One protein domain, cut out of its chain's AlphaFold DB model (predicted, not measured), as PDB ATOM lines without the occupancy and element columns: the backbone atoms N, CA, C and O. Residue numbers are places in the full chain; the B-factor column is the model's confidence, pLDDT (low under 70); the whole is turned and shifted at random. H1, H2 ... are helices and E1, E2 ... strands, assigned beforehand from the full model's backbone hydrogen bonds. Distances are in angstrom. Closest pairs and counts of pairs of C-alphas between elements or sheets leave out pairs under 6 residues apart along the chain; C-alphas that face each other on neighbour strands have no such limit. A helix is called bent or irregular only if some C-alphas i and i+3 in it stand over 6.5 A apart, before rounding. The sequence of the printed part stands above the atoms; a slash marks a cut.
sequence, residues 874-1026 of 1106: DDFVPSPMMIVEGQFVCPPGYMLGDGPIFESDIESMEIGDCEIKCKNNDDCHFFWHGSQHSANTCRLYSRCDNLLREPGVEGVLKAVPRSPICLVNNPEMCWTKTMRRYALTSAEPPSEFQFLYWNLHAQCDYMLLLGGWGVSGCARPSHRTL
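AT A GLANCE: This is residues 874 to 1026 of the 1106 residues of the protein "ACBP2 protein" of Symbiodinium sp. CCMP2592 (UniProt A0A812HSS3). A twisted sheet of five antiparallel strands has one helix packed on each face, H1 near the edge strand E3 and H3 near the other edge strand E6. H2 lies beyond H3, away from the sheet, while the small two-strand pair E5 and E7 lies past the end of the sheet at which E1 begins and E4 ends. The printed part has 153 residues, with three named helices and seven named strands in the order E1 H1 E2 E3 E4 E5 H2 H3 E6 E7, and the large sheet runs E3 E2 E4 E1 E6. The class is mixed, helices and strands, with under half of the residues in named elements. The whole is compact, with a radius of gyration of the C-alphas of 15.5 A and spans of 48 by 38 by 25 A.

IN THESE COORDINATES: In the large sheet, E3 is residues 935 to 941, 19.1 A long, E2 926 to 932, 17.4 A, E4 953 to 959, 17.9 A, E1 881 to 886, 14.8 A, and E6 1015 to 1018, 7.3 A. E1 begins at C-alpha 881, (168.686, 199.170, 122.731). H1 is residues 911 to 919, 12.4 A, H3 998 to 1009, 16.5 A, and H2 971 to 984, 17.2 A. H2 is irregular, but only just: C-alphas 977 and 980 are 7.0 A apart. E5 is residues 965 to 967, 6.8 A, and E7 1023 to 1025, 7.1 A, ending at C-alpha 1025, (161.238, 202.830, 134.478).

HOW THE PARTS SIT: E2 and E3 form a hairpin, with N 928 and O 939 at 2.8 A. E2 and E4 have N 929 and O 956 at 3.1 A, E4 and E1 N 883 and O 957 at 2.8 A, and E1 and E6 N 885 and O 1017 at 2.8 A. H1 and H3 are on opposite faces, three layers with the sheet between helices. H1 is over E3 and E2 at a height of 8.4 A, with the C-alphas of Cys 914 and Cys 938 closest to E3 at 5.9 A. E1, H1 and E2 make a split strand-helix-strand unit, two strands running the same way with E4 between them, and its crossover is left-handed. H3 is over E6 at a height of 7.8 A, its closest C-alphas to E6 those of Cys 1004 and Cys 1018, 5.8 A. H2 is not on the sheet; it is close to but not clearly touching H3, the closest C-alphas being those of Ala 983 and Ala 1002, 5.7 A, about perpendicular at 84 degrees. E5 and E7 are antiparallel, with N 966 and O 1024 at 2.9 A. In H1 and H3 every O i to N i+4 pair is within hydrogen-bond range; in H2, 7 of 10 are.

THE WHOLE: The two C-alphas farthest apart, of Ile 906 and Pro 990, are 49.8 A apart. The printed part has no cut. The links E1 to H1, E3 to E4 and H2 to H3 are long; in the first, residues 901 to 902 pair with residues 937 to 938 of E3. Mean pLDDT of the printed part is 90.1, and residues 874 to 875 and 905 to 906 are under 70.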
ATOM      1  N   ASP A 874     161.525 214.472 130.875       63.62
ATOM      2  CA  ASP A 874     161.682 213.128 131.470       63.62
ATOM      3  C   ASP A 874     160.943 211.968 130.763       63.62
ATOM      4  O   ASP A 874     161.285 210.807 130.989       63.62
ATOM      5  N   ASP A 875     160.008 212.272 129.865       68.31
ATOM      6  CA  ASP A 875     159.246 211.310 129.080       68.31
ATOM      7  C   ASP A 875     159.798 211.240 127.654       68.31
ATOM      8  O   ASP A 875     159.355 211.955 126.754       68.31
ATOM      9  N   PHE A 876     160.781 210.368 127.433       85.62
ATOM     10  CA  PHE A 876     161.155 209.967 126.080       85.62
ATOM     11  C   PHE A 876     161.132 208.449 125.942       85.62
ATOM     12  O   PHE A 876     161.438 207.700 126.874       85.62
ATOM     13  N   VAL A 877     160.738 208.002 124.755       90.06
ATOM     14  CA  VAL A 877     160.880 206.616 124.328       90.06
ATOM     15  C   VAL A 877     162.212 206.541 123.582       90.06
ATOM     16  O   VAL A 877     162.346 207.200 122.548       90.06
ATOM     17  N   PRO A 878     163.228 205.833 124.102       91.69
ATOM     18  CA  PRO A 878     164.523 205.762 123.440       91.69
ATOM     19  C   PRO A 878     164.437 204.943 122.151       91.69
ATOM     20  O   PRO A 878     163.516 204.148 121.941       91.69
ATOM     21  N   SER A 879     165.465 205.083 121.319       93.94
ATOM     22  CA  SER A 879     165.722 204.140 120.233       93.94
ATOM     23  C   SER A 879     165.924 202.714 120.772       93.94
ATOM     24  O   SER A 879     166.299 202.543 121.939       93.94
ATOM     25  N   PRO A 880     165.709 201.675 119.944       96.75
ATOM     26  CA  PRO A 880     165.938 200.298 120.353       96.75
ATOM     27  C   PRO A 880     167.343 200.088 120.901       96.75
ATOM     28  O   PRO A 880     168.337 200.489 120.291       96.75
ATOM     29  N   MET A 881     167.424 199.417 122.044       95.88
ATOM     30  CA  MET A 881     168.686 199.170 122.731       95.88
ATOM     31  C   MET A 881     169.118 197.723 122.562       95.88
ATOM     32  O   MET A 881     168.302 196.808 122.651       95.88
ATOM     33  N   MET A 882     170.411 197.519 122.326       97.56
ATOM     34  CA  MET A 882     171.015 196.189 122.315       97.56
ATOM     35  C   MET A 882     170.822 195.517 123.681       97.56
ATOM     36  O   MET A 882     170.920 196.170 124.716       97.56
ATOM     37  N   ILE A 883     170.566 194.211 123.669       97.94
ATOM     38  CA  ILE A 883     170.589 193.330 124.839       97.94
ATOM     39  C   ILE A 883     171.831 192.437 124.767       97.94
ATOM     40  O   ILE A 883     172.671 192.464 125.668       97.94
ATOM     41  N   VAL A 884     171.965 191.702 123.661       97.81
ATOM     42  CA  VAL A 884     173.062 190.773 123.375       97.81
ATOM     43  C   VAL A 884     173.409 190.822 121.890       97.81
ATOM     44  O   VAL A 884     172.530 190.995 121.045       97.81
ATOM     45  N   GLU A 885     174.688 190.663 121.591       98.12
ATOM     46  CA  GLU A 885     175.246 190.437 120.264       98.12
ATOM     47  C   GLU A 885     175.885 189.040 120.234       98.12
ATOM     48  O   GLU A 885     176.563 188.634 121.185       98.12
ATOM     49  N   GLY A 886     175.623 188.281 119.170       96.38
ATOM     50  CA  GLY A 886     176.112 186.922 118.961       96.38
ATOM     51  C   GLY A 886     175.009 185.945 118.547       96.38
ATOM     52  O   GLY A 886     174.091 186.282 117.800       96.38
ATOM     53  N   GLN A 887     175.098 184.715 119.045       96.19
ATOM     54  CA  GLN A 887     174.253 183.565 118.706       96.19
ATOM     55  C   GLN A 887     173.023 183.421 119.613       96.19
ATOM     56  O   GLN A 887     172.542 182.310 119.829       96.19
ATOM     57  N   PHE A 888     172.542 184.511 120.213       97.00
ATOM     58  CA  PHE A 888     171.438 184.471 121.173       97.00
ATOM     59  C   PHE A 888     170.189 185.156 120.636       97.00
ATOM     60  O   PHE A 888     170.233 186.265 120.104       97.00
ATOM     61  N   VAL A 889     169.058 184.487 120.835       97.69
ATOM     62  CA  VAL A 889     167.724 184.919 120.419       97.69
ATOM     63  C   VAL A 889     166.733 184.769 121.574       97.69
ATOM     64  O   VAL A 889     167.034 184.162 122.603       97.69
ATOM     65  N   CYS A 890     165.529 185.314 121.410       97.94
ATOM     66  CA  CYS A 890     164.422 185.036 122.321       97.94
ATOM     67  C   CYS A 890     163.773 183.678 121.989       97.94
ATOM     68  O   CYS A 890     163.862 183.223 120.847       97.94
ATOM     69  N   PRO A 891     163.093 183.020 122.949       94.81
ATOM     70  CA  PRO A 891     162.426 181.749 122.712       94.81
ATOM     71  C   PRO A 891     161.415 181.838 121.559       94.81
ATOM     72  O   PRO A 891     160.652 182.807 121.494       94.81
ATOM     73  N   PRO A 892     161.330 180.814 120.690       88.62
ATOM     74  CA  PRO A 892     160.461 180.843 119.512       88.62
ATOM     75  C   PRO A 892     158.969 180.958 119.858       88.62
ATOM     76  O   PRO A 892     158.203 181.482 119.060       88.62
ATOM     77  N   GLY A 893     158.553 180.553 121.065       88.06
ATOM     78  CA  GLY A 893     157.173 180.723 121.541       88.06
ATOM     79  C   GLY A 893     156.725 182.182 121.711       88.06
ATOM     80  O   GLY A 893     155.534 182.428 121.872       88.06
ATOM     81  N   TYR A 894     157.656 183.140 121.668       95.31
ATOM     82  CA  TYR A 894     157.363 184.575 121.685       95.31
ATOM     83  C   TYR A 894     157.550 185.245 120.323       95.31
ATOM     84  O   TYR A 894     157.454 186.468 120.235       95.31
ATOM     85  N   MET A 895     157.863 184.484 119.273       96.81
ATOM     86  CA  MET A 895     158.039 185.029 117.931       96.81
ATOM     87  C   MET A 895     156.686 185.477 117.369       96.81
ATOM     88  O   MET A 895     155.696 184.753 117.450       96.81
ATOM     89  N   LEU A 896     156.643 186.693 116.832       94.94
ATOM     90  CA  LEU A 896     155.470 187.267 116.182       94.94
ATOM     91  C   LEU A 896     155.472 186.931 114.686       94.94
ATOM     92  O   LEU A 896     156.517 186.984 114.040       94.94
ATOM     93  N   GLY A 897     154.287 186.668 114.131       90.69
ATOM     94  CA  GLY A 897     154.099 186.328 112.717       90.69
ATOM     95  C   GLY A 897     154.395 184.861 112.386       90.69
ATOM     96  O   GLY A 897     154.556 184.030 113.276       90.69
ATOM     97  N   ASP A 898     154.472 184.550 111.091       83.12
ATOM     98  CA  ASP A 898     154.684 183.184 110.579       83.12
ATOM     99  C   ASP A 898     156.153 182.709 110.648       83.12
ATOM    100  O   ASP A 898     156.489 181.654 110.107       83.12
ATOM    101  N   GLY A 899     157.040 183.461 111.315       87.00
ATOM    102  CA  GLY A 899     158.439 183.082 111.528       87.00
ATOM    103  C   GLY A 899     159.460 184.189 111.215       87.00
ATOM    104  O   GLY A 899     159.101 185.368 111.164       87.00
ATOM    105  N   PRO A 900     160.748 183.830 111.031       86.00
ATOM    106  CA  PRO A 900     161.790 184.770 110.623       86.00
ATOM    107  C   PRO A 900     161.472 185.385 109.256       86.00
ATOM    108  O   PRO A 900     161.125 184.691 108.303       86.00
ATOM    109  N   ILE A 901     161.632 186.700 109.156       89.00
ATOM    110  CA  ILE A 901     161.544 187.437 107.899       89.00
ATOM    111  C   ILE A 901     162.926 187.354 107.252       89.00
ATOM    112  O   ILE A 901     163.909 187.769 107.865       89.00
ATOM    113  N   PHE A 902     163.008 186.810 106.041       86.62
ATOM    114  CA  PHE A 902     164.253 186.706 105.279       86.62
ATOM    115  C   PHE A 902     164.420 187.909 104.352       86.62
ATOM    116  O   PHE A 902     163.435 188.458 103.853       86.62
ATOM    117  N   GLU A 903     165.669 188.319 104.139       82.81
ATOM    118  CA  GLU A 903     166.024 189.270 103.087       82.81
ATOM    119  C   GLU A 903     165.592 188.679 101.740       82.81
ATOM    120  O   GLU A 903     165.919 187.537 101.419       82.81
ATOM    121  N   SER A 904     164.788 189.427 100.985       76.50
ATOM    122  CA  SER A 904     164.448 189.036  99.618       76.50
ATOM    123  C   SER A 904     165.567 189.484  98.684       76.50
ATOM    124  O   SER A 904     166.185 190.513  98.939       76.50
ATOM    125  N   ASP A 905     165.771 188.784  97.567       53.09
ATOM    126  CA  ASP A 905     166.830 189.084  96.585       53.09
ATOM    127  C   ASP A 905     166.807 190.530  96.023       53.09
ATOM    128  O   ASP A 905     167.724 190.922  95.304       53.09
ATOM    129  N   ILE A 906     165.755 191.315  96.297       56.09
ATOM    130  CA  ILE A 906     165.525 192.660  95.747       56.09
ATOM    131  C   ILE A 906     165.798 193.770  96.777       56.09
ATOM    132  O   ILE A 906     166.166 194.876  96.386       56.09
ATOM    133  N   GLU A 907     165.637 193.505  98.074       70.81
ATOM    134  CA  GLU A 907     165.703 194.541  99.111       70.81
ATOM    135  C   GLU A 907     166.633 194.107 100.231       70.81
ATOM    136  O   GLU A 907     166.321 193.169 100.971       70.81
ATOM    137  N   SER A 908     167.756 194.819 100.366       78.50
ATOM    138  CA  SER A 908     168.673 194.578 101.464       78.50
ATOM    139  C   SER A 908     168.047 194.986 102.784       78.50
ATOM    140  O   SER A 908     167.791 196.167 103.000       78.50
ATOM    141  N   MET A 909     167.794 194.010 103.654       84.44
ATOM    142  CA  MET A 909     167.102 194.237 104.916       84.44
ATOM    143  C   MET A 909     168.072 194.785 105.956       84.44
ATOM    144  O   MET A 909     168.815 194.050 106.621       84.44
ATOM    145  N   GLU A 910     168.048 196.101 106.109       92.19
ATOM    146  CA  GLU A 910     168.841 196.793 107.105       92.19
ATOM    147  C   GLU A 910     168.220 196.633 108.497       92.19
ATOM    148  O   GLU A 910     167.034 196.343 108.680       92.19
ATOM    149  N   ILE A 911     169.026 196.879 109.530       95.12
ATOM    150  CA  ILE A 911     168.547 196.855 110.917       95.12
ATOM    151  C   ILE A 911     167.402 197.857 111.156       95.12
ATOM    152  O   ILE A 911     166.540 197.624 112.007       95.12
ATOM    153  N   GLY A 912     167.378 198.953 110.387       94.62
ATOM    154  CA  GLY A 912     166.313 199.953 110.412       94.62
ATOM    155  C   GLY A 912     164.962 199.392 109.964       94.62
ATOM    156  O   GLY A 912     163.940 199.732 110.560       94.62
ATOM    157  N   ASP A 913     164.943 198.465 109.005       94.94
ATOM    158  CA  ASP A 913     163.704 197.852 108.518       94.94
ATOM    159  C   ASP A 913     163.068 196.963 109.588       94.94
ATOM    160  O   ASP A 913     161.852 196.989 109.792       94.94
ATOM    161  N   CYS A 914     163.892 196.218 110.330       96.50
ATOM    162  CA  CYS A 914     163.448 195.453 111.495       96.50
ATOM    163  C   CYS A 914     162.845 196.335 112.577       96.50
ATOM    164  O   CYS A 914     161.791 196.021 113.133       96.50
ATOM    165  N   GLU A 915     163.519 197.443 112.874       97.06
ATOM    166  CA  GLU A 915     163.058 198.412 113.853       97.06
ATOM    167  C   GLU A 915     161.708 199.008 113.449       97.06
ATOM    168  O   GLU A 915     160.800 199.053 114.277       97.06
ATOM    169  N   ILE A 916     161.546 199.418 112.187       96.06
ATOM    170  CA  ILE A 916     160.291 199.978 111.671       96.06
ATOM    171  C   ILE A 916     159.175 198.932 111.736       96.06
ATOM    172  O   ILE A 916     158.095 199.224 112.253       96.06
ATOM    173  N   LYS A 917     159.432 197.698 111.284       95.88
ATOM    174  CA  LYS A 917     158.456 196.596 111.352       95.88
ATOM    175  C   LYS A 917     158.043 196.288 112.789       95.88
ATOM    176  O   LYS A 917     156.855 196.108 113.048       95.88
ATOM    177  N   CYS A 918     158.993 196.279 113.725       97.56
ATOM    178  CA  CYS A 918     158.687 196.101 115.137       97.56
ATOM    179  C   CYS A 918     157.867 197.281 115.666       97.56
ATOM    180  O   CYS A 918     156.807 197.067 116.235       97.56
ATOM    181  N   LYS A 919     158.281 198.530 115.423       96.31
ATOM    182  CA  LYS A 919     157.553 199.725 115.884       96.31
ATOM    183  C   LYS A 919     156.114 199.780 115.368       96.31
ATOM    184  O   LYS A 919     155.242 200.163 116.142       96.31
ATOM    185  N   ASN A 920     155.871 199.348 114.131       96.62
ATOM    186  CA  ASN A 920     154.543 199.290 113.515       96.62
ATOM    187  C   ASN A 920     153.649 198.157 114.051       96.62
ATOM    188  O   ASN A 920     152.453 198.154 113.774       96.62
ATOM    189  N   ASN A 921     154.208 197.193 114.786       96.94
ATOM    190  CA  ASN A 921     153.460 196.132 115.451       96.94
ATOM    191  C   ASN A 921     153.428 196.406 116.961       96.94
ATOM    192  O   ASN A 921     154.457 196.300 117.627       96.94
ATOM    193  N   ASP A 922     152.263 196.752 117.505       96.44
ATOM    194  CA  ASP A 922     152.120 197.129 118.918       96.44
ATOM    195  C   ASP A 922     152.509 196.005 119.893       96.44
ATOM    196  O   ASP A 922     153.017 196.294 120.977       96.44
ATOM    197  N   ASP A 923     152.371 194.741 119.480       97.00
ATOM    198  CA  ASP A 923     152.764 193.582 120.284       97.00
ATOM    199  C   ASP A 923     154.279 193.333 120.255       97.00
ATOM    200  O   ASP A 923     154.781 192.539 121.045       97.00
ATOM    201  N   CYS A 924     155.037 193.977 119.359       98.00
ATOM    202  CA  CYS A 924     156.477 193.768 119.239       98.00
ATOM    203  C   CYS A 924     157.258 194.586 120.275       98.00
ATOM    204  O   CYS A 924     157.279 195.824 120.250       98.00
ATOM    205  N   HIS A 925     157.959 193.875 121.159       97.81
ATOM    206  CA  HIS A 925     158.782 194.443 122.229       97.81
ATOM    207  C   HIS A 925     160.278 194.175 122.049       97.81
ATOM    208  O   HIS A 925     161.101 194.851 122.666       97.81
ATOM    209  N   PHE A 926     160.646 193.208 121.212       98.38
ATOM    210  CA  PHE A 926     162.034 192.900 120.884       98.38
ATOM    211  C   PHE A 926     162.133 192.534 119.410       98.38
ATOM    212  O   PHE A 926     161.205 191.966 118.839       98.38
ATOM    213  N   PHE A 927     163.283 192.798 118.808       98.31
ATOM    214  CA  PHE A 927     163.618 192.223 117.517       98.31
ATOM    215  C   PHE A 927     165.063 191.754 117.504       98.31
ATOM    216  O   PHE A 927     165.924 192.304 118.188       98.31
ATOM    217  N   TRP A 928     165.327 190.729 116.713       98.19
ATOM    218  CA  TRP A 928     166.670 190.267 116.408       98.19
ATOM    219  C   TRP A 928     166.951 190.533 114.933       98.19
ATOM    220  O   TRP A 928     166.094 190.268 114.089       98.19
ATOM    221  N   HIS A 929     168.134 191.065 114.638       97.50
ATOM    222  CA  HIS A 929     168.627 191.283 113.279       97.50
ATOM    223  C   HIS A 929     170.037 190.726 113.168       97.50
ATOM    224  O   HIS A 929     170.879 191.000 114.020       97.50
ATOM    225  N   GLY A 930     170.294 189.945 112.131       95.88
ATOM    226  CA  GLY A 930     171.606 189.363 111.899       95.88
ATOM    227  C   GLY A 930     171.575 188.317 110.809       95.88
ATOM    228  O   GLY A 930     170.573 188.153 110.120       95.88
ATOM    229  N   SER A 931     172.669 187.584 110.676       89.19
ATOM    230  CA  SER A 931     172.793 186.510 109.704       89.19
ATOM    231  C   SER A 931     172.432 185.163 110.325       89.19
ATOM    232  O   SER A 931     172.905 184.798 111.399       89.19
ATOM    233  N   GLN A 932     171.580 184.406 109.649       85.81
ATOM    234  CA  GLN A 932     171.316 183.004 109.936       85.81
ATOM    235  C   GLN A 932     171.612 182.223 108.659       85.81
ATOM    236  O   GLN A 932     171.004 182.481 107.624       85.81
ATOM    237  N   HIS A 933     172.566 181.289 108.720       76.88
ATOM    238  CA  HIS A 933     173.025 180.534 107.539       76.88
ATOM    239  C   HIS A 933     173.387 181.442 106.350       76.88
ATOM    240  O   HIS A 933     173.004 181.180 105.214       76.88
ATOM    241  N   SER A 934     174.108 182.533 106.632       75.75
ATOM    242  CA  SER A 934     174.522 183.566 105.668       75.75
ATOM    243  C   SER A 934     173.411 184.466 105.113       75.75
ATOM    244  O   SER A 934     173.748 185.482 104.515       75.75
ATOM    245  N   ALA A 935     172.129 184.195 105.368       79.44
ATOM    246  CA  ALA A 935     171.031 185.101 105.027       79.44
ATOM    247  C   ALA A 935     170.768 186.101 106.157       79.44
ATOM    248  O   ALA A 935     170.656 185.692 107.315       79.44
ATOM    249  N   ASN A 936     170.622 187.395 105.848       90.38
ATOM    250  CA  ASN A 936     170.157 188.330 106.867       90.38
ATOM    251  C   ASN A 936     168.685 188.047 107.159       90.38
ATOM    252  O   ASN A 936     167.842 187.959 106.262       90.38
ATOM    253  N   THR A 937     168.377 187.885 108.437       94.12
ATOM    254  CA  THR A 937     167.027 187.627 108.908       94.12
ATOM    255  C   THR A 937     166.642 188.611 109.993       94.12
ATOM    256  O   THR A 937     167.467 189.138 110.744       94.12
ATOM    257  N   CYS A 938     165.345 188.862 110.044       97.12
ATOM    258  CA  CYS A 938     164.708 189.733 110.998       97.12
ATOM    259  C   CYS A 938     163.651 188.946 111.760       97.12
ATOM    260  O   CYS A 938     162.743 188.372 111.160       97.12
ATOM    261  N   ARG A 939     163.752 188.911 113.084       97.50
ATOM    262  CA  ARG A 939     162.803 188.190 113.939       97.50
ATOM    263  C   ARG A 939     162.163 189.166 114.901       97.50
ATOM    264  O   ARG A 939     162.875 189.883 115.595       97.50
ATOM    265  N   LEU A 940     160.839 189.185 114.945       97.94
ATOM    266  CA  LEU A 940     160.067 190.045 115.837       97.94
ATOM    267  C   LEU A 940     159.559 189.207 117.004       97.94
ATOM    268  O   LEU A 940     159.099 188.087 116.793       97.94
ATOM    269  N   TYR A 941     159.625 189.734 118.222       98.25
ATOM    270  CA  TYR A 941     159.176 189.025 119.414       98.25
ATOM    271  C   TYR A 941     158.272 189.888 120.281       98.25
ATOM    272  O   TYR A 941     158.530 191.076 120.508       98.25
ATOM    273  N   SER A 942     157.250 189.245 120.835       97.69
ATOM    274  CA  SER A 942     156.350 189.853 121.809       97.69
ATOM    275  C   SER A 942     156.946 189.920 123.204       97.69
ATOM    276  O   SER A 942     156.654 190.819 123.983       97.69
ATOM    277  N   ARG A 943     157.826 188.984 123.551       97.38
ATOM    278  CA  ARG A 943     158.449 188.925 124.871       97.38
ATOM    279  C   ARG A 943     159.804 188.241 124.791       97.38
ATOM    280  O   ARG A 943     160.077 187.464 123.881       97.38
ATOM    281  N   CYS A 944     160.656 188.527 125.766       97.69
ATOM    282  CA  CYS A 944     161.944 187.876 125.913       97.69
ATOM    283  C   CYS A 944     162.295 187.761 127.396       97.69
ATOM    284  O   CYS A 944     162.672 188.744 128.030       97.69
ATOM    285  N   ASP A 945     162.133 186.569 127.967       96.00
ATOM    286  CA  ASP A 945     162.480 186.320 129.377       96.00
ATOM    287  C   ASP A 945     163.846 185.672 129.543       96.00
ATOM    288  O   ASP A 945     164.523 185.885 130.549       96.00
ATOM    289  N   ASN A 946     164.229 184.867 128.554       95.75
ATOM    290  CA  ASN A 946     165.446 184.080 128.556       95.75
ATOM    291  C   ASN A 946     166.179 184.272 127.235       95.75
ATOM    292  O   ASN A 946     165.542 184.368 126.189       95.75
ATOM    293  N   LEU A 947     167.504 184.298 127.278       96.62
ATOM    294  CA  LEU A 947     168.343 184.233 126.094       96.62
ATOM    295  C   LEU A 947     168.565 182.761 125.746       96.62
ATOM    296  O   LEU A 947     169.101 181.995 126.547       96.62
ATOM    297  N   LEU A 948     168.145 182.363 124.549       94.69
ATOM    298  CA  LEU A 948     168.373 181.030 124.010       94.69
ATOM    299  C   LEU A 948     169.520 181.100 123.004       94.69
ATOM    300  O   LEU A 948     169.453 181.880 122.055       94.69
ATOM    301  N   ARG A 949     170.561 180.285 123.199       92.31
ATOM    302  CA  ARG A 949     171.609 180.121 122.186       92.31
ATOM    303  C   ARG A 949     171.045 179.322 121.015       92.31
ATOM    304  O   ARG A 949     170.565 178.207 121.211       92.31
ATOM    305  N   GLU A 950     171.164 179.862 119.813       88.94
ATOM    306  CA  GLU A 950     170.842 179.187 118.560       88.94
ATOM    307  C   GLU A 950     172.122 179.089 117.714       88.94
ATOM    308  O   GLU A 950     172.541 180.068 117.098       88.94
ATOM    309  N   PRO A 951     172.816 177.939 117.713       80.44
ATOM    310  CA  PRO A 951     174.028 177.773 116.920       80.44
ATOM    311  C   PRO A 951     173.761 178.048 115.436       80.44
ATOM    312  O   PRO A 951     172.770 177.575 114.884       80.44
ATOM    313  N   GLY A 952     174.659 178.786 114.783       78.19
ATOM    314  CA  GLY A 952     174.532 179.118 113.358       78.19
ATOM    315  C   GLY A 952     173.744 180.397 113.053       78.19
ATOM    316  O   GLY A 952     173.596 180.739 111.878       78.19
ATOM    317  N   VAL A 953     173.288 181.120 114.082       91.62
ATOM    318  CA  VAL A 953     172.858 182.520 113.949       91.62
ATOM    319  C   VAL A 953     173.923 183.439 114.532       91.62
ATOM    320  O   VAL A 953     174.565 183.095 115.520       91.62
ATOM    321  N   GLU A 954     174.116 184.608 113.942       95.62
ATOM    322  CA  GLU A 954     174.985 185.660 114.461       95.62
ATOM    323  C   GLU A 954     174.325 187.009 114.193       95.62
ATOM    324  O   GLU A 954     174.076 187.371 113.043       95.62
ATOM    325  N   GLY A 955     173.989 187.741 115.253       97.19
ATOM    326  CA  GLY A 955     173.240 188.984 115.136       97.19
ATOM    327  C   GLY A 955     173.117 189.759 116.434       97.19
ATOM    328  O   GLY A 955     173.756 189.449 117.435       97.19
ATOM    329  N   VAL A 956     172.262 190.771 116.414       98.12
ATOM    330  CA  VAL A 956     172.007 191.676 117.530       98.12
ATOM    331  C   VAL A 956     170.552 191.525 117.960       98.12
ATOM    332  O   VAL A 956     169.631 191.823 117.195       98.12
ATOM    333  N   LEU A 957     170.330 191.122 119.210       98.38
ATOM    334  CA  LEU A 957     169.021 191.212 119.845       98.38
ATOM    335  C   LEU A 957     168.841 192.616 120.426       98.38
ATOM    336  O   LEU A 957     169.614 193.041 121.289       98.38
ATOM    337  N   LYS A 958     167.795 193.320 119.996       98.38
ATOM    338  CA  LYS A 958     167.419 194.640 120.502       98.38
ATOM    339  C   LYS A 958     166.051 194.610 121.173       98.38
ATOM    340  O   LYS A 958     165.115 193.977 120.693       98.38
ATOM    341  N   ALA A 959     165.927 195.339 122.273       97.94
ATOM    342  CA  ALA A 959     164.652 195.624 122.908       97.94
ATOM    343  C   ALA A 959     164.102 196.968 122.418       97.94
ATOM    344  O   ALA A 959     164.865 197.916 122.223       97.94
ATOM    345  N   VAL A 960     162.782 197.050 122.255       97.50
ATOM    346  CA  VAL A 960     162.044 198.233 121.794       97.50
ATOM    347  C   VAL A 960     161.147 198.725 122.931       97.50
ATOM    348  O   VAL A 960     160.039 198.214 123.117       97.50
ATOM    349  N   PRO A 961     161.606 199.702 123.732       95.62
ATOM    350  CA  PRO A 961     160.802 200.242 124.818       95.62
ATOM    351  C   PRO A 961     159.544 200.920 124.274       95.62
ATOM    352  O   PRO A 961     159.604 201.661 123.298       95.62
ATOM    353  N   ARG A 962     158.399 200.673 124.917       94.44
ATOM    354  CA  ARG A 962     157.104 201.293 124.566       94.44
ATOM    355  C   ARG A 962     156.632 202.322 125.586       94.44
ATOM    356  O   ARG A 962     155.738 203.110 125.306       94.44
ATOM    357  N   SER A 963     157.222 202.310 126.776       92.19
ATOM    358  CA  SER A 963     156.920 203.253 127.845       92.19
ATOM    359  C   SER A 963     158.034 204.291 127.978       92.19
ATOM    360  O   SER A 963     159.194 203.946 127.737       92.19
ATOM    361  N   PRO A 964     157.724 205.510 128.440       90.50
ATOM    362  CA  PRO A 964     158.747 206.492 128.764       90.50
ATOM    363  C   PRO A 964     159.672 205.976 129.877       90.50
ATOM    364  O   PRO A 964     159.220 205.331 130.834       90.50
ATOM    365  N   ILE A 965     160.976 206.217 129.733       91.12
ATOM    366  CA  ILE A 965     162.013 205.710 130.642       91.12
ATOM    367  C   ILE A 965     163.111 206.742 130.896       91.12
ATOM    368  O   ILE A 965     163.305 207.680 130.131       91.12
ATOM    369  N   CYS A 966     163.858 206.554 131.984       89.50
ATOM    370  CA  CYS A 966     165.003 207.390 132.330       89.50
ATOM    371  C   CYS A 966     166.326 206.737 131.927       89.50
ATOM    372  O   CYS A 966     166.501 205.528 132.092       89.50
ATOM    373  N   LEU A 967     167.284 207.562 131.500       90.12
ATOM    374  CA  LEU A 967     168.644 207.153 131.150       90.12
ATOM    375  C   LEU A 967     169.568 207.176 132.377       90.12
ATOM    376  O   LEU A 967     169.594 208.145 133.142       90.12
ATOM    377  N   VAL A 968     170.337 206.107 132.557       90.44
ATOM    378  CA  VAL A 968     171.304 205.915 133.644       90.44
ATOM    379  C   VAL A 968     172.598 206.638 133.285       90.44
ATOM    380  O   VAL A 968     173.150 206.424 132.214       90.44
ATOM    381  N   ASN A 969     173.114 207.473 134.192       86.75
ATOM    382  CA  ASN A 969     174.245 208.354 133.883       86.75
ATOM    383  C   ASN A 969     175.547 207.609 133.547       86.75
ATOM    384  O   ASN A 969     176.353 208.093 132.762       86.75
ATOM    385  N   ASN A 970     175.792 206.465 134.185       89.31
ATOM    386  CA  ASN A 970     176.945 205.622 133.881       89.31
ATOM    387  C   ASN A 970     176.555 204.144 134.046       89.31
ATOM    388  O   ASN A 970     176.655 203.604 135.156       89.31
ATOM    389  N   PRO A 971     176.062 203.498 132.976       91.69
ATOM    390  CA  PRO A 971     175.597 202.119 133.055       91.69
ATOM    391  C   PRO A 971     176.727 201.135 133.377       91.69
ATOM    392  O   PRO A 971     176.496 200.195 134.132       91.69
ATOM    393  N   GLU A 972     177.955 201.374 132.902       91.31
ATOM    394  CA  GLU A 972     179.103 200.487 133.156       91.31
ATOM    395  C   GLU A 972     179.514 200.501 134.633       91.31
ATOM    396  O   GLU A 972     179.676 199.451 135.260       91.31
ATOM    397  N   MET A 973     179.632 201.693 135.227       88.94
ATOM    398  CA  MET A 973     179.999 201.825 136.636       88.94
ATOM    399  C   MET A 973     178.898 201.279 137.547       88.94
ATOM    400  O   MET A 973     179.193 200.594 138.527       88.94
ATOM    401  N   CYS A 974     177.635 201.553 137.212       90.19
ATOM    402  CA  CYS A 974     176.489 201.020 137.935       90.19
ATOM    403  C   CYS A 974     176.427 199.482 137.862       90.19
ATOM    404  O   CYS A 974     176.208 198.819 138.883       90.19
ATOM    405  N   TRP A 975     176.676 198.904 136.681       91.94
ATOM    406  CA  TRP A 975     176.748 197.455 136.510       91.94
ATOM    407  C   TRP A 975     177.862 196.849 137.360       91.94
ATOM    408  O   TRP A 975     177.603 195.988 138.197       91.94
ATOM    409  N   THR A 976     179.082 197.361 137.200       88.06
ATOM    410  CA  THR A 976     180.291 196.814 137.829       88.06
ATOM    411  C   THR A 976     180.250 196.889 139.353       88.06
ATOM    412  O   THR A 976     180.649 195.938 140.022       88.06
ATOM    413  N   LYS A 977     179.768 198.002 139.923       87.19
ATOM    414  CA  LYS A 977     179.792 198.212 141.379       87.19
ATOM    415  C   LYS A 977     178.597 197.606 142.107       87.19
ATOM    416  O   LYS A 977     178.759 197.129 143.227       87.19
ATOM    417  N   THR A 978     177.416 197.644 141.496       85.38
ATOM    418  CA  THR A 978     176.165 197.346 142.201       85.38
ATOM    419  C   THR A 978     175.453 196.153 141.582       85.38
ATOM    420  O   THR A 978     175.236 195.148 142.256       85.38
ATOM    421  N   MET A 979     175.111 196.219 140.295       85.31
ATOM    422  CA  MET A 979     174.154 195.266 139.713       85.31
ATOM    423  C   MET A 979     174.734 193.884 139.445       85.31
ATOM    424  O   MET A 979     174.025 192.893 139.608       85.31
ATOM    425  N   ARG A 980     176.018 193.794 139.088       89.44
ATOM    426  CA  ARG A 980     176.673 192.506 138.843       89.44
ATOM    427  C   ARG A 980     176.683 191.636 140.094       89.44
ATOM    428  O   ARG A 980     176.495 190.430 139.999       89.44
ATOM    429  N   ARG A 981     176.834 192.246 141.275       87.81
ATOM    430  CA  ARG A 981     176.756 191.525 142.549       87.81
ATOM    431  C   ARG A 981     175.375 190.892 142.726       87.81
ATOM    432  O   ARG A 981     175.316 189.697 142.963       87.81
ATOM    433  N   TYR A 982     174.294 191.650 142.523       87.25
ATOM    434  CA  TYR A 982     172.929 191.110 142.596       87.25
ATOM    435  C   TYR A 982     172.685 189.983 141.586       87.25
ATOM    436  O   TYR A 982     172.117 188.954 141.940       87.25
ATOM    437  N   ALA A 983     173.179 190.142 140.352       87.06
ATOM    438  CA  ALA A 983     173.074 189.109 139.323       87.06
ATOM    439  C   ALA A 983     173.783 187.805 139.732       87.06
ATOM    440  O   ALA A 983     173.244 186.723 139.520       87.06
ATOM    441  N   LEU A 984     174.963 187.898 140.354       85.62
ATOM    442  CA  LEU A 984     175.744 186.733 140.779       85.62
ATOM    443  C   LEU A 984     175.227 186.079 142.066       85.62
ATOM    444  O   LEU A 984     175.413 184.880 142.248       85.62
ATOM    445  N   THR A 985     174.571 186.827 142.957       85.19
ATOM    446  CA  THR A 985     174.051 186.274 144.219       85.19
ATOM    447  C   THR A 985     172.642 185.693 144.110       85.19
ATOM    448  O   THR A 985     172.100 185.267 145.124       85.19
ATOM    449  N   SER A 986     172.021 185.689 142.921       71.69
ATOM    450  CA  SER A 986     170.602 185.321 142.716       71.69
ATOM    451  C   SER A 986     169.616 186.095 143.605       71.69
ATOM    452  O   SER A 986     168.466 185.695 143.763       71.69
ATOM    453  N   ALA A 987     170.058 187.207 144.195       76.94
ATOM    454  CA  ALA A 987     169.194 188.081 144.967       76.94
ATOM    455  C   ALA A 987     168.480 188.989 143.970       76.94
ATOM    456  O   ALA A 987     169.143 189.700 143.208       76.94
ATOM    457  N   GLU A 988     167.146 188.968 143.963       75.38
ATOM    458  CA  GLU A 988     166.396 189.952 143.187       75.38
ATOM    459  C   GLU A 988     166.851 191.355 143.614       75.38
ATOM    460  O   GLU A 988     166.936 191.633 144.818       75.38
ATOM    461  N   PRO A 989     167.196 192.241 142.659       78.12
ATOM    462  CA  PRO A 989     167.522 193.607 143.012       78.12
ATOM    463  C   PRO A 989     166.308 194.200 143.741       78.12
ATOM    464  O   PRO A 989     165.170 193.925 143.340       78.12
ATOM    465  N   PRO A 990     166.509 195.010 144.796       80.69
ATOM    466  CA  PRO A 990     165.395 195.650 145.482       80.69
ATOM    467  C   PRO A 990     164.512 196.370 144.457       80.69
ATOM    468  O   PRO A 990     165.021 196.860 143.449       80.69
ATOM    469  N   SER A 991     163.202 196.451 144.694       77.69
ATOM    470  CA  SER A 991     162.249 197.070 143.752       77.69
ATOM    471  C   SER A 991     162.660 198.485 143.301       77.69
ATOM    472  O   SER A 991     162.385 198.880 142.169       77.69
ATOM    473  N   GLU A 992     163.418 199.197 144.137       74.69
ATOM    474  CA  GLU A 992     164.023 200.511 143.872       74.69
ATOM    475  C   GLU A 992     165.128 200.511 142.785       74.69
ATOM    476  O   GLU A 992     165.494 201.558 142.247       74.69
ATOM    477  N   PHE A 993     165.642 199.335 142.413       72.62
ATOM    478  CA  PHE A 993     166.704 199.104 141.427       72.62
ATOM    479  C   PHE A 993     166.213 198.346 140.182       72.62
ATOM    480  O   PHE A 993     167.011 197.713 139.493       72.62
ATOM    481  N   GLN A 994     164.920 198.411 139.850       80.88
ATOM    482  CA  GLN A 994     164.386 197.773 138.640       80.88
ATOM    483  C   GLN A 994     164.870 198.479 137.359       80.88
ATOM    484  O   GLN A 994     164.299 199.475 136.904       80.88
ATOM    485  N   PHE A 995     165.941 197.951 136.764       89.88
ATOM    486  CA  PHE A 995     166.360 198.302 135.407       89.88
ATOM    487  C   PHE A 995     165.480 197.602 134.383       89.88
ATOM    488  O   PHE A 995     165.026 196.474 134.591       89.88
ATOM    489  N   LEU A 996     165.277 198.267 133.249       92.25
ATOM    490  CA  LEU A 996     164.544 197.667 132.147       92.25
ATOM    491  C   LEU A 996     165.351 196.478 131.593       92.25
ATOM    492  O   LEU A 996     166.545 196.608 131.335       92.25
ATOM    493  N   TYR A 997     164.700 195.318 131.466       94.88
ATOM    494  CA  TYR A 997     165.285 194.054 130.982       94.88
ATOM    495  C   TYR A 997     166.533 193.572 131.741       94.88
ATOM    496  O   TYR A 997     167.413 192.924 131.170       94.88
ATOM    497  N   TRP A 998     166.618 193.866 133.043       93.62
ATOM    498  CA  TRP A 998     167.746 193.463 133.889       93.62
ATOM    499  C   TRP A 998     168.089 191.968 133.785       93.62
ATOM    500  O   TRP A 998     169.262 191.616 133.664       93.62
ATOM    501  N   ASN A 999     167.072 191.100 133.777       93.56
ATOM    502  CA  ASN A 999     167.225 189.649 133.671       93.56
ATOM    503  C   ASN A 999     167.992 189.230 132.407       93.56
ATOM    504  O   ASN A 999     168.824 188.330 132.477       93.56
ATOM    505  N   LEU A1000     167.759 189.892 131.270       96.50
ATOM    506  CA  LEU A1000     168.433 189.558 130.014       96.50
ATOM    507  C   LEU A1000     169.887 190.042 130.002       96.50
ATOM    508  O   LEU A1000     170.774 189.305 129.577       96.50
ATOM    509  N   HIS A1001     170.155 191.243 130.523       96.12
ATOM    510  CA  HIS A1001     171.528 191.740 130.679       96.12
ATOM    511  C   HIS A1001     172.349 190.852 131.626       96.12
ATOM    512  O   HIS A1001     173.512 190.562 131.347       96.12
ATOM    513  N   ALA A1002     171.737 190.376 132.715       94.69
ATOM    514  CA  ALA A1002     172.358 189.436 133.645       94.69
ATOM    515  C   ALA A1002     172.672 188.088 132.985       94.69
ATOM    516  O   ALA A1002     173.783 187.588 133.136       94.69
ATOM    517  N   GLN A1003     171.734 187.533 132.210       95.06
ATOM    518  CA  GLN A1003     171.970 186.302 131.450       95.06
ATOM    519  C   GLN A1003     173.110 186.466 130.443       95.06
ATOM    520  O   GLN A1003     173.964 185.591 130.345       95.06
ATOM    521  N   CYS A1004     173.172 187.600 129.743       96.56
ATOM    522  CA  CYS A1004     174.258 187.883 128.812       96.56
ATOM    523  C   CYS A1004     175.627 187.933 129.525       96.56
ATOM    524  O   CYS A1004     176.562 187.244 129.119       96.56
ATOM    525  N   ASP A1005     175.743 188.688 130.627       95.31
ATOM    526  CA  ASP A1005     176.993 188.785 131.406       95.31
ATOM    527  C   ASP A1005     177.410 187.429 131.998       95.31
ATOM    528  O   ASP A1005     178.597 187.107 132.040       95.31
ATOM    529  N   TYR A1006     176.436 186.608 132.402       92.75
ATOM    530  CA  TYR A1006     176.676 185.242 132.859       92.75
ATOM    531  C   TYR A1006     177.271 184.367 131.746       92.75
ATOM    532  O   TYR A1006     178.248 183.659 131.976       92.75
ATOM    533  N   MET A1007     176.760 184.468 130.515       90.50
ATOM    534  CA  MET A1007     177.318 183.743 129.366       90.50
ATOM    535  C   MET A1007     178.729 184.229 128.995       90.50
ATOM    536  O   MET A1007     179.582 183.411 128.646       90.50
ATOM    537  N   LEU A1008     179.019 185.529 129.136       89.50
ATOM    538  CA  LEU A1008     180.390 186.047 129.015       89.50
ATOM    539  C   LEU A1008     181.327 185.439 130.066       89.50
ATOM    540  O   LEU A1008     182.439 185.032 129.733       89.50
ATOM    541  N   LEU A1009     180.875 185.322 131.316       87.31
ATOM    542  CA  LEU A1009     181.651 184.717 132.403       87.31
ATOM    543  C   LEU A1009     181.925 183.221 132.199       87.31
ATOM    544  O   LEU A1009     182.975 182.738 132.618       87.31
ATOM    545  N   LEU A1010     181.033 182.499 131.519       78.88
ATOM    546  CA  LEU A1010     181.211 181.086 131.166       78.88
ATOM    547  C   LEU A1010     182.136 180.855 129.954       78.88
ATOM    548  O   LEU A1010     182.174 179.756 129.402       78.88
ATOM    549  N   GLY A1011     182.899 181.874 129.547       78.81
ATOM    550  CA  GLY A1011     183.852 181.796 128.439       78.81
ATOM    551  C   GLY A1011     183.363 182.440 127.142       78.81
ATOM    552  O   GLY A1011     183.935 182.165 126.092       78.81
ATOM    553  N   GLY A1012     182.319 183.278 127.194       80.81
ATOM    554  CA  GLY A1012     181.833 184.029 126.030       80.81
ATOM    555  C   GLY A1012     181.176 183.162 124.964       80.81
ATOM    556  O   GLY A1012     181.193 183.505 123.784       80.81
ATOM    557  N   TRP A1013     180.617 182.014 125.345       76.31
ATOM    558  CA  TRP A1013     180.168 181.032 124.368       76.31
ATOM    559  C   TRP A1013     178.959 181.533 123.573       76.31
ATOM    560  O   TRP A1013     177.848 181.623 124.093       76.31
ATOM    561  N   GLY A1014     179.188 181.871 122.302       85.00
ATOM    562  CA  GLY A1014     178.170 182.426 121.412       85.00
ATOM    563  C   GLY A1014     177.796 183.881 121.709       85.00
ATOM    564  O   GLY A1014     176.835 184.362 121.127       85.00
ATOM    565  N   VAL A1015     178.509 184.582 122.594       95.44
ATOM    566  CA  VAL A1015     178.298 186.012 122.861       95.44
ATOM    567  C   VAL A1015     179.485 186.789 122.309       95.44
ATOM    568  O   VAL A1015     180.605 186.606 122.778       95.44
ATOM    569  N   SER A1016     179.249 187.678 121.350       92.88
ATOM    570  CA  SER A1016     180.256 188.640 120.887       92.88
ATOM    571  C   SER A1016     180.192 189.954 121.669       92.88
ATOM    572  O   SER A1016     181.218 190.608 121.848       92.88
ATOM    573  N   GLY A1017     179.022 190.308 122.215       95.94
ATOM    574  CA  GLY A1017     178.840 191.520 123.009       95.94
ATOM    575  C   GLY A1017     177.632 191.465 123.941       95.94
ATOM    576  O   GLY A1017     176.600 190.880 123.623       95.94
ATOM    577  N   CYS A1018     177.744 192.110 125.103       97.19
ATOM    578  CA  CYS A1018     176.619 192.346 126.007       97.19
ATOM    579  C   CYS A1018     176.446 193.834 126.242       97.19
ATOM    580  O   CYS A1018     177.380 194.519 126.664       97.19
ATOM    581  N   ALA A1019     175.225 194.322 126.057       95.81
ATOM    582  CA  ALA A1019     174.894 195.663 126.490       95.81
ATOM    583  C   ALA A1019     174.768 195.721 128.017       95.81
ATOM    584  O   ALA A1019     174.433 194.734 128.679       95.81
ATOM    585  N   ARG A1020     174.991 196.907 128.581       95.19
ATOM    586  CA  ARG A1020     174.708 197.190 129.992       95.19
ATOM    587  C   ARG A1020     173.312 197.780 130.159       95.19
ATOM    588  O   ARG A1020     172.861 198.499 129.267       95.19
ATOM    589  N   PRO A1021     172.656 197.563 131.312       93.94
ATOM    590  CA  PRO A1021     171.359 198.164 131.585       93.94
ATOM    591  C   PRO A1021     171.490 199.688 131.701       93.94
ATOM    592  O   PRO A1021     171.918 200.229 132.721       93.94
ATOM    593  N   SER A1022     171.124 200.386 130.628       94.38
ATOM    594  CA  SER A1022     171.226 201.844 130.504       94.38
ATOM    595  C   SER A1022     169.946 202.590 130.852       94.38
ATOM    596  O   SER A1022     169.984 203.811 130.976       94.38
ATOM    597  N   HIS A1023     168.835 201.888 131.085       93.62
ATOM    598  CA  HIS A1023     167.534 202.520 131.286       93.62
ATOM    599  C   HIS A1023     166.762 201.977 132.494       93.62
ATOM    600  O   HIS A1023     166.883 200.808 132.875       93.62
ATOM    601  N   ARG A1024     165.926 202.838 133.084       90.94
ATOM    602  CA  ARG A1024     165.027 202.530 134.208       90.94
ATOM    603  C   ARG A1024     163.610 203.012 133.935       90.94
ATOM    604  O   ARG A1024     163.415 204.036 133.286       90.94
ATOM    605  N   THR A1025     162.619 202.332 134.501       88.06
ATOM    606  CA  THR A1025     161.238 202.830 134.478       88.06
ATOM    607  C   THR A1025     161.102 204.063 135.378       88.06
ATOM    608  O   THR A1025     161.655 204.109 136.479       88.06
ATOM    609  N   LEU A1026     160.343 205.071 134.942       82.94
ATOM    610  CA  LEU A1026     160.148 206.331 135.685       82.94
ATOM    611  C   LEU A1026     159.591 206.136 137.101       82.94
ATOM    612  O   LEU A1026     159.882 206.921 138.002       82.94
TER     613      LEU A1026